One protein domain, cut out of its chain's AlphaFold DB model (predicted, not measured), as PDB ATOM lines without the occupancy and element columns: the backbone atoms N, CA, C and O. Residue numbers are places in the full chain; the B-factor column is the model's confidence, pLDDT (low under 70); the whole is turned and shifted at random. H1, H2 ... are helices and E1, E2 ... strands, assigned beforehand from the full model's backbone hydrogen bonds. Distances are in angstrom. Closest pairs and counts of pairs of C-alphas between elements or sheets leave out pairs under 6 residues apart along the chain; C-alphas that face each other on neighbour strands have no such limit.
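AT A GLANCE: This is residues 14 to 74 of the 310 residues of the protein "Hypothetical protein" of Symbiodinium microadriaticum (UniProt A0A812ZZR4). A small sheet of three short strands, E1, E2 and E3, makes the core, and from E3 the chain swings out through H1 and back through H2 to graze the sheet where E1 begins and E2 ends. A tail without a named element, residues 61 to 74, follows. The printed part has 61 residues; along the chain come E1, E2, E3, H1 and H2, and the sheet's order is E1, E2, E3, antiparallel throughout. The class is mixed, helices and strands, with under half of the residues in named elements. The whole is compact, with a radius of gyration of the C-alphas of 11.3 A and spans of 32 by 23 by 19 A.

HOW THE PARTS SIT: The inner strand E2, residues 30 to 34, pairs with the edge strand E1, residues 19 to 23, in a hairpin at 153 degrees, with N 33 and O 19 2.8 A apart, within hydrogen-bond range. E2 and the other edge strand, E3, residues 37 to 41, form a hairpin at 148 degrees, with N 41 and O 30 also within range at 2.8 A. The three make a meander, each strand the antiparallel neighbour of the one before. H2, residues 55 to 60, is on the sheet but only grazes it, with its residues 57 to 60; its closest C-alphas to E2 are those of Leu 57 and Thr 34, 7.1 A apart. H1, residues 49 to 52, is not on the sheet and is apart from H2. In H2 every O i to N i+4 pair is within hydrogen-bond range; H1 is too short for such a pair.

IN THESE COORDINATES: E1 begins at C-alpha 19, (-92.349, -29.208, -1.290), and measures 12.3 A. E2 measures 13.1 A and E3 12.7 A. H2 ends at C-alpha 60, (-91.515, -38.576, -6.411).

THE WHOLE: The C-alphas farthest apart, those of Arg 26 and Glu 50, are 32.9 A apart. The printed part has no cut, and no link is long. Residues 68 to 74 are under 70 in pLDDT.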
ATOM      1  N   ARG A  14     -77.558 -29.253   6.697       75.06
ATOM      2  CA  ARG A  14     -78.555 -28.638   7.600       75.06
ATOM      3  C   ARG A  14     -79.859 -28.228   6.910       75.06
ATOM      4  O   ARG A  14     -80.864 -28.045   7.590       75.06
ATOM      5  N   TRP A  15     -79.840 -28.079   5.587       85.06
ATOM      6  CA  TRP A  15     -80.997 -27.711   4.772       85.06
ATOM      7  C   TRP A  15     -81.359 -28.855   3.824       85.06
ATOM      8  O   TRP A  15     -80.496 -29.397   3.132       85.06
ATOM      9  N   ILE A  16     -82.645 -29.203   3.801       85.81
ATOM     10  CA  ILE A  16     -83.231 -30.246   2.954       85.81
ATOM     11  C   ILE A  16     -84.205 -29.559   1.997       85.81
ATOM     12  O   ILE A  16     -84.958 -28.675   2.407       85.81
ATOM     13  N   ARG A  17     -84.187 -29.954   0.722       86.81
ATOM     14  CA  ARG A  17     -85.112 -29.447  -0.297       86.81
ATOM     15  C   ARG A  17     -86.367 -30.320  -0.324       86.81
ATOM     16  O   ARG A  17     -86.253 -31.540  -0.368       86.81
ATOM     17  N   GLY A  18     -87.539 -29.695  -0.328       88.38
ATOM     18  CA  GLY A  18     -88.830 -30.376  -0.348       88.38
ATOM     19  C   GLY A  18     -89.962 -29.419  -0.710       88.38
ATOM     20  O   GLY A  18     -89.766 -28.203  -0.744       88.38
ATOM     21  N   LEU A  19     -91.139 -29.973  -0.983       89.06
ATOM     22  CA  LEU A  19     -92.349 -29.208  -1.290       89.06
ATOM     23  C   LEU A  19     -93.012 -28.779   0.020       89.06
ATOM     24  O   LEU A  19     -93.350 -29.631   0.838       89.06
ATOM     25  N   TRP A  20     -93.187 -27.478   0.245       90.81
ATOM     26  CA  TRP A  20     -93.900 -26.982   1.423       90.81
ATOM     27  C   TRP A  20     -95.412 -27.125   1.229       90.81
ATOM     28  O   TRP A  20     -95.940 -26.687   0.210       90.81
ATOM     29  N   VAL A  21     -96.093 -27.731   2.206       88.31
ATOM     30  CA  VAL A  21     -97.538 -28.035   2.115       88.31
ATOM     31  C   VAL A  21     -98.370 -27.260   3.137       88.31
ATOM     32  O   VAL A  21     -99.575 -27.111   2.969       88.31
ATOM     33  N   GLY A  22     -97.743 -26.734   4.193       88.75
ATOM     34  CA  GLY A  22     -98.431 -25.928   5.197       88.75
ATOM     35  C   GLY A  22     -97.797 -26.022   6.580       88.75
ATOM     36  O   GLY A  22     -96.590 -26.250   6.726       88.75
ATOM     37  N   LYS A  23     -98.633 -25.840   7.603       91.06
ATOM     38  CA  LYS A  23     -98.278 -25.995   9.016       91.06
ATOM     39  C   LYS A  23     -99.203 -27.003   9.690       91.06
ATOM     40  O   LYS A  23    -100.364 -27.117   9.311       91.06
ATOM     41  N   LEU A  24     -98.682 -27.711  10.686       85.69
ATOM     42  CA  LEU A  24     -99.474 -28.568  11.559       85.69
ATOM     43  C   LEU A  24    -100.210 -27.707  12.591       85.69
ATOM     44  O   LEU A  24     -99.571 -26.934  13.297       85.69
ATOM     45  N   ASP A  25    -101.523 -27.884  12.705       84.88
ATOM     46  CA  ASP A  25    -102.389 -27.082  13.582       84.88
ATOM     47  C   ASP A  25    -101.991 -27.167  15.071       84.88
ATOM     48  O   ASP A  25    -101.899 -26.155  15.757       84.88
ATOM     49  N   ARG A  26    -101.630 -28.373  15.540       83.62
ATOM     50  CA  ARG A  26    -101.275 -28.643  16.948       83.62
ATOM     51  C   ARG A  26    -100.069 -27.849  17.455       83.62
ATOM     52  O   ARG A  26    -100.106 -27.316  18.556       83.62
ATOM     53  N   ASP A  27     -99.009 -27.781  16.648       84.00
ATOM     54  CA  ASP A  27     -97.683 -27.309  17.086       84.00
ATOM     55  C   ASP A  27     -97.156 -26.125  16.251       84.00
ATOM     56  O   ASP A  27     -96.008 -25.709  16.407       84.00
ATOM     57  N   ASN A  28     -97.938 -25.632  15.281       85.25
ATOM     58  CA  ASN A  28     -97.526 -24.663  14.254       85.25
ATOM     59  C   ASN A  28     -96.256 -25.045  13.452       85.25
ATOM     60  O   ASN A  28     -95.670 -24.205  12.758       85.25
ATOM     61  N   THR A  29     -95.827 -26.312  13.506       89.56
ATOM     62  CA  THR A  29     -94.622 -26.803  12.821       89.56
ATOM     63  C   THR A  29     -94.821 -26.838  11.310       89.56
ATOM     64  O   THR A  29     -95.890 -27.198  10.820       89.56
ATOM     65  N   ASN A  30     -93.799 -26.462  10.536       90.88
ATOM     66  CA  ASN A  30     -93.903 -26.452   9.076       90.88
ATOM     67  C   ASN A  30     -93.787 -27.878   8.531       90.88
ATOM     68  O   ASN A  30     -92.939 -28.644   8.988       90.88
ATOM     69  N   ILE A  31     -94.594 -28.215   7.526       90.06
ATOM     70  CA  ILE A  31     -94.592 -29.535   6.891       90.06
ATOM     71  C   ILE A  31     -93.989 -29.424   5.490       90.06
ATOM     72  O   ILE A  31     -94.436 -28.606   4.677       90.06
ATOM     73  N   ILE A  32     -92.997 -30.271   5.206       90.19
ATOM     74  CA  ILE A  32     -92.457 -30.474   3.858       90.19
ATOM     75  C   ILE A  32     -92.672 -31.921   3.399       90.19
ATOM     76  O   ILE A  32     -92.542 -32.857   4.190       90.19
ATOM     77  N   LEU A  33     -92.972 -32.107   2.115       88.25
ATOM     78  CA  LEU A  33     -92.925 -33.400   1.433       88.25
ATOM     79  C   LEU A  33     -91.553 -33.607   0.789       88.25
ATOM     80  O   LEU A  33     -90.912 -32.670   0.299       88.25
ATOM     81  N   THR A  34     -91.079 -34.846   0.810       86.94
ATOM     82  CA  THR A  34     -89.794 -35.285   0.249       86.94
ATOM     83  C   THR A  34     -89.954 -36.718  -0.275       86.94
ATOM     84  O   THR A  34     -90.919 -37.397   0.074       86.94
ATOM     85  N   GLU A  35     -89.003 -37.214  -1.074       83.88
ATOM     86  CA  GLU A  35     -88.986 -38.598  -1.601       83.88
ATOM     87  C   GLU A  35     -89.180 -39.678  -0.515       83.88
ATOM     88  O   GLU A  35     -89.646 -40.778  -0.790       83.88
ATOM     89  N   CYS A  36     -88.810 -39.379   0.737       73.06
ATOM     90  CA  CYS A  36     -88.859 -40.312   1.863       73.06
ATOM     91  C   CYS A  36     -90.105 -40.182   2.759       73.06
ATOM     92  O   CYS A  36     -90.128 -40.820   3.814       73.06
ATOM     93  N   GLY A  37     -91.084 -39.335   2.426       83.06
ATOM     94  CA  GLY A  37     -92.257 -39.074   3.270       83.06
ATOM     95  C   GLY A  37     -92.448 -37.600   3.651       83.06
ATOM     96  O   GLY A  37     -91.642 -36.729   3.314       83.06
ATOM     97  N   ALA A  38     -93.498 -37.336   4.434       85.31
ATOM     98  CA  ALA A  38     -93.762 -36.032   5.038       85.31
ATOM     99  C   ALA A  38     -92.926 -35.798   6.318       85.31
ATOM    100  O   ALA A  38     -92.792 -36.672   7.186       85.31
ATOM    101  N   LEU A  39     -92.369 -34.593   6.451       84.94
ATOM    102  CA  LEU A  39     -91.438 -34.200   7.511       84.94
ATOM    103  C   LEU A  39     -91.902 -32.908   8.193       84.94
ATOM    104  O   LEU A  39     -92.219 -31.930   7.516       84.94
ATOM    105  N   SER A  40     -91.865 -32.877   9.525       87.00
ATOM    106  CA  SER A  40     -91.989 -31.647  10.312       87.00
ATOM    107  C   SER A  40     -90.629 -30.952  10.441       87.00
ATOM    108  O   SER A  40     -89.620 -31.579  10.777       87.00
ATOM    109  N   VAL A  41     -90.585 -29.648  10.165       86.56
ATOM    110  CA  VAL A  41     -89.361 -28.833  10.147       86.56
ATOM    111  C   VAL A  41     -89.600 -27.498  10.859       86.56
ATOM    112  O   VAL A  41     -90.667 -26.889  10.758       86.56
ATOM    113  N   ARG A  42     -88.585 -27.020  11.592       86.44
ATOM    114  CA  ARG A  42     -88.653 -25.755  12.345       86.44
ATOM    115  C   ARG A  42     -88.635 -24.521  11.438       86.44
ATOM    116  O   ARG A  42     -89.435 -23.616  11.638       86.44
ATOM    117  N   SER A  43     -87.765 -24.495  10.431       87.31
ATOM    118  CA  SER A  43     -87.564 -23.355   9.527       87.31
ATOM    119  C   SER A  43     -87.671 -23.762   8.055       87.31
ATOM    120  O   SER A  43     -87.221 -24.831   7.654       87.31
ATOM    121  N   VAL A  44     -88.249 -22.880   7.239       90.44
ATOM    122  CA  VAL A  44     -88.372 -23.032   5.782       90.44
ATOM    123  C   VAL A  44     -87.818 -21.768   5.127       90.44
ATOM    124  O   VAL A  44     -87.992 -20.669   5.650       90.44
ATOM    125  N   ARG A  45     -87.132 -21.920   3.991       89.56
ATOM    126  CA  ARG A  45     -86.640 -20.816   3.155       89.56
ATOM    127  C   ARG A  45     -87.075 -21.054   1.713       89.56
ATOM    128  O   ARG A  45     -87.148 -22.202   1.279       89.56
ATOM    129  N   ARG A  46     -87.369 -19.977   0.980       89.81
ATOM    130  CA  ARG A  46     -87.632 -20.052  -0.464       89.81
ATOM    131  C   ARG A  46     -86.316 -20.306  -1.203       89.81
ATOM    132  O   ARG A  46     -85.291 -19.746  -0.826       89.81
ATOM    133  N   LEU A  47     -86.356 -21.146  -2.234       86.19
ATOM    134  CA  LEU A  47     -85.267 -21.267  -3.208       86.19
ATOM    135  C   LEU A  47     -85.388 -20.168  -4.287       86.19
ATOM    136  O   LEU A  47     -86.462 -19.570  -4.403       86.19
ATOM    137  N   PRO A  48     -84.336 -19.913  -5.091       86.69
ATOM    138  CA  PRO A  48     -84.436 -19.112  -6.316       86.69
ATOM    139  C   PRO A  48     -85.555 -19.618  -7.236       86.69
ATOM    140  O   PRO A  48     -85.860 -20.813  -7.220       86.69
ATOM    141  N   ALA A  49     -86.177 -18.722  -8.012       81.38
ATOM    142  CA  ALA A  49     -87.412 -18.996  -8.761       81.38
ATOM    143  C   ALA A  49     -87.327 -20.260  -9.640       81.38
ATOM    144  O   ALA A  49     -88.191 -21.132  -9.547       81.38
ATOM    145  N   GLU A  50     -86.230 -20.409 -10.382       78.25
ATOM    146  CA  GLU A  50     -85.906 -21.565 -11.234       78.25
ATOM    147  C   GLU A  50     -85.966 -22.911 -10.487       78.25
ATOM    148  O   GLU A  50     -86.422 -23.923 -11.018       78.25
ATOM    149  N   ALA A  51     -85.554 -22.930  -9.216       75.56
ATOM    150  CA  ALA A  51     -85.471 -24.139  -8.399       75.56
ATOM    151  C   ALA A  51     -86.724 -24.403  -7.536       75.56
ATOM    152  O   ALA A  51     -86.793 -25.449  -6.875       75.56
ATOM    153  N   GLN A  52     -87.710 -23.492  -7.529       78.25
ATOM    154  CA  GLN A  52     -88.976 -23.664  -6.799       78.25
ATOM    155  C   GLN A  52     -89.887 -24.700  -7.476       78.25
ATOM    156  O   GLN A  52     -90.431 -25.579  -6.807       78.25
ATOM    157  N   ALA A  53     -90.032 -24.632  -8.802       71.69
ATOM    158  CA  ALA A  53     -91.008 -25.405  -9.576       71.69
ATOM    159  C   ALA A  53     -90.504 -26.805  -9.989       71.69
ATOM    160  O   ALA A  53     -90.561 -27.198 -11.155       71.69
ATOM    161  N   ASN A  54     -89.997 -27.596  -9.038       75.88
ATOM    162  CA  ASN A  54     -89.443 -28.913  -9.353       75.88
ATOM    163  C   ASN A  54     -90.535 -29.991  -9.519       75.88
ATOM    164  O   ASN A  54     -90.924 -30.658  -8.559       75.88
ATOM    165  N   ARG A  55     -90.993 -30.190 -10.763       76.56
ATOM    166  CA  ARG A  55     -91.993 -31.214 -11.127       76.56
ATOM    167  C   ARG A  55     -91.554 -32.641 -10.768       76.56
ATOM    168  O   ARG A  55     -92.392 -33.441 -10.363       76.56
ATOM    169  N   THR A  56     -90.257 -32.949 -10.835       78.25
ATOM    170  CA  THR A  56     -89.710 -34.270 -10.477       78.25
ATOM    171  C   THR A  56     -89.968 -34.616  -9.009       78.25
ATOM    172  O   THR A  56     -90.472 -35.698  -8.728       78.25
ATOM    173  N   LEU A  57     -89.718 -33.679  -8.083       75.62
ATOM    174  CA  LEU A  57     -90.056 -33.839  -6.662       75.62
ATOM    175  C   LEU A  57     -91.560 -33.965  -6.420       75.62
ATOM    176  O   LEU A  57     -91.947 -34.566  -5.428       75.62
ATOM    177  N   MET A  58     -92.407 -33.400  -7.283       78.50
ATOM    178  CA  MET A  58     -93.860 -33.532  -7.151       78.50
ATOM    179  C   MET A  58     -94.338 -34.935  -7.541       78.50
ATOM    180  O   MET A  58     -95.230 -35.465  -6.889       78.50
ATOM    181  N   GLY A  59     -93.711 -35.557  -8.546       78.81
ATOM    182  CA  GLY A  59     -93.972 -36.949  -8.924       78.81
ATOM    183  C   GLY A  59     -93.337 -37.986  -7.989       78.81
ATOM    184  O   GLY A  59     -93.891 -39.069  -7.829       78.81
ATOM    185  N   SER A  60     -92.199 -37.674  -7.354       78.19
ATOM    186  CA  SER A  60     -91.515 -38.576  -6.411       78.19
ATOM    187  C   SER A  60     -91.843 -38.331  -4.932       78.19
ATOM    188  O   SER A  60     -91.365 -39.078  -4.078       78.19
ATOM    189  N   ALA A  61     -92.638 -37.308  -4.601       79.38
ATOM    190  CA  ALA A  61     -93.059 -37.030  -3.229       79.38
ATOM    191  C   ALA A  61     -93.903 -38.182  -2.670       79.38
ATOM    192  O   ALA A  61     -94.971 -38.501  -3.186       79.38
ATOM    193  N   ALA A  62     -93.436 -38.765  -1.565       73.00
ATOM    194  CA  ALA A  62     -94.141 -39.824  -0.858       73.00
ATOM    195  C   ALA A  62     -94.789 -39.298   0.430       73.00
ATOM    196  O   ALA A  62     -94.321 -38.337   1.048       73.00
ATOM    197  N   GLY A  63     -95.832 -39.992   0.883       75.31
ATOM    198  CA  GLY A  63     -96.527 -39.680   2.129       75.31
ATOM    199  C   GLY A  63     -97.525 -38.529   2.016       75.31
ATOM    200  O   GLY A  63     -97.815 -38.010   0.943       75.31
ATOM    201  N   VAL A  64     -98.112 -38.185   3.160       80.44
ATOM    202  CA  VAL A  64     -99.354 -37.413   3.231       80.44
ATOM    203  C   VAL A  64     -99.227 -36.348   4.328       80.44
ATOM    204  O   VAL A  64     -98.793 -36.682   5.434       80.44
ATOM    205  N   PRO A  65     -99.589 -35.071   4.084       75.69
ATOM    206  CA  PRO A  65     -99.291 -33.979   5.016       75.69
ATOM    207  C   PRO A  65    -100.000 -34.115   6.372       75.69
ATOM    208  O   PRO A  65     -99.420 -33.753   7.390       75.69
ATOM    209  N   TRP A  66    -101.204 -34.697   6.426       77.69
ATOM    210  CA  TRP A  66    -101.909 -34.966   7.690       77.69
ATOM    211  C   TRP A  66    -101.426 -36.229   8.427       77.69
ATOM    212  O   TRP A  66    -101.840 -36.472   9.558       77.69
ATOM    213  N   ALA A  67    -100.534 -37.029   7.829       70.88
ATOM    214  CA  ALA A  67    -100.076 -38.299   8.385       70.88
ATOM    215  C   ALA A  67     -98.548 -38.459   8.271       70.88
ATOM    216  O   ALA A  67     -98.046 -39.343   7.585       70.88
ATOM    217  N   LEU A  68     -97.795 -37.643   9.022       68.19
ATOM    218  CA  LEU A  68     -96.316 -37.557   9.015       68.19
ATOM    219  C   LEU A  68     -95.540 -38.877   9.255       68.19
ATOM    220  O   LEU A  68     -94.314 -38.914   9.106       68.19
ATOM    221  N   ARG A  69     -96.225 -39.950   9.672       62.97
ATOM    222  CA  ARG A  69     -95.666 -41.303   9.839       62.97
ATOM    223  C   ARG A  69     -96.020 -42.258   8.688       62.97
ATOM    224  O   ARG A  69     -95.277 -43.210   8.472       62.97
ATOM    225  N   GLN A  70     -97.103 -42.016   7.949       56.25
ATOM    226  CA  GLN A  70     -97.517 -42.846   6.815       56.25
ATOM    227  C   GLN A  70     -96.753 -42.435   5.546       56.25
ATOM    228  O   GLN A  70     -96.546 -41.253   5.276       56.25
ATOM    229  N   GLY A  71     -96.291 -43.426   4.779       52.94
ATOM    230  CA  GLY A  71     -95.454 -43.206   3.592       52.94
ATOM    231  C   GLY A  71     -93.973 -42.925   3.878       52.94
ATOM    232  O   GLY A  71     -93.246 -42.550   2.962       52.94
ATOM    233  N   ARG A  72     -93.490 -43.121   5.117       58.66
ATOM    234  CA  ARG A  72     -92.046 -43.109   5.397       58.66
ATOM    235  C   ARG A  72     -91.383 -44.379   4.879       58.66
ATOM    236  O   ARG A  72     -91.336 -45.386   5.583       58.66
ATOM    237  N   VAL A  73     -90.819 -44.314   3.674       56.94
ATOM    238  CA  VAL A  73     -89.957 -45.378   3.141       56.94
ATOM    239  C   VAL A  73     -88.623 -45.342   3.886       56.94
ATOM    240  O   VAL A  73     -87.678 -44.647   3.502       56.94
ATOM    241  N   LEU A  74     -88.546 -46.088   4.988       54.84
ATOM    242  CA  LEU A  74     -87.318 -46.279   5.750       54.84
ATOM    243  C   LEU A  74     -86.405 -47.263   4.997       54.84
ATOM    244  O   LEU A  74     -86.284 -48.423   5.367       54.84
TER     245      LEU A  74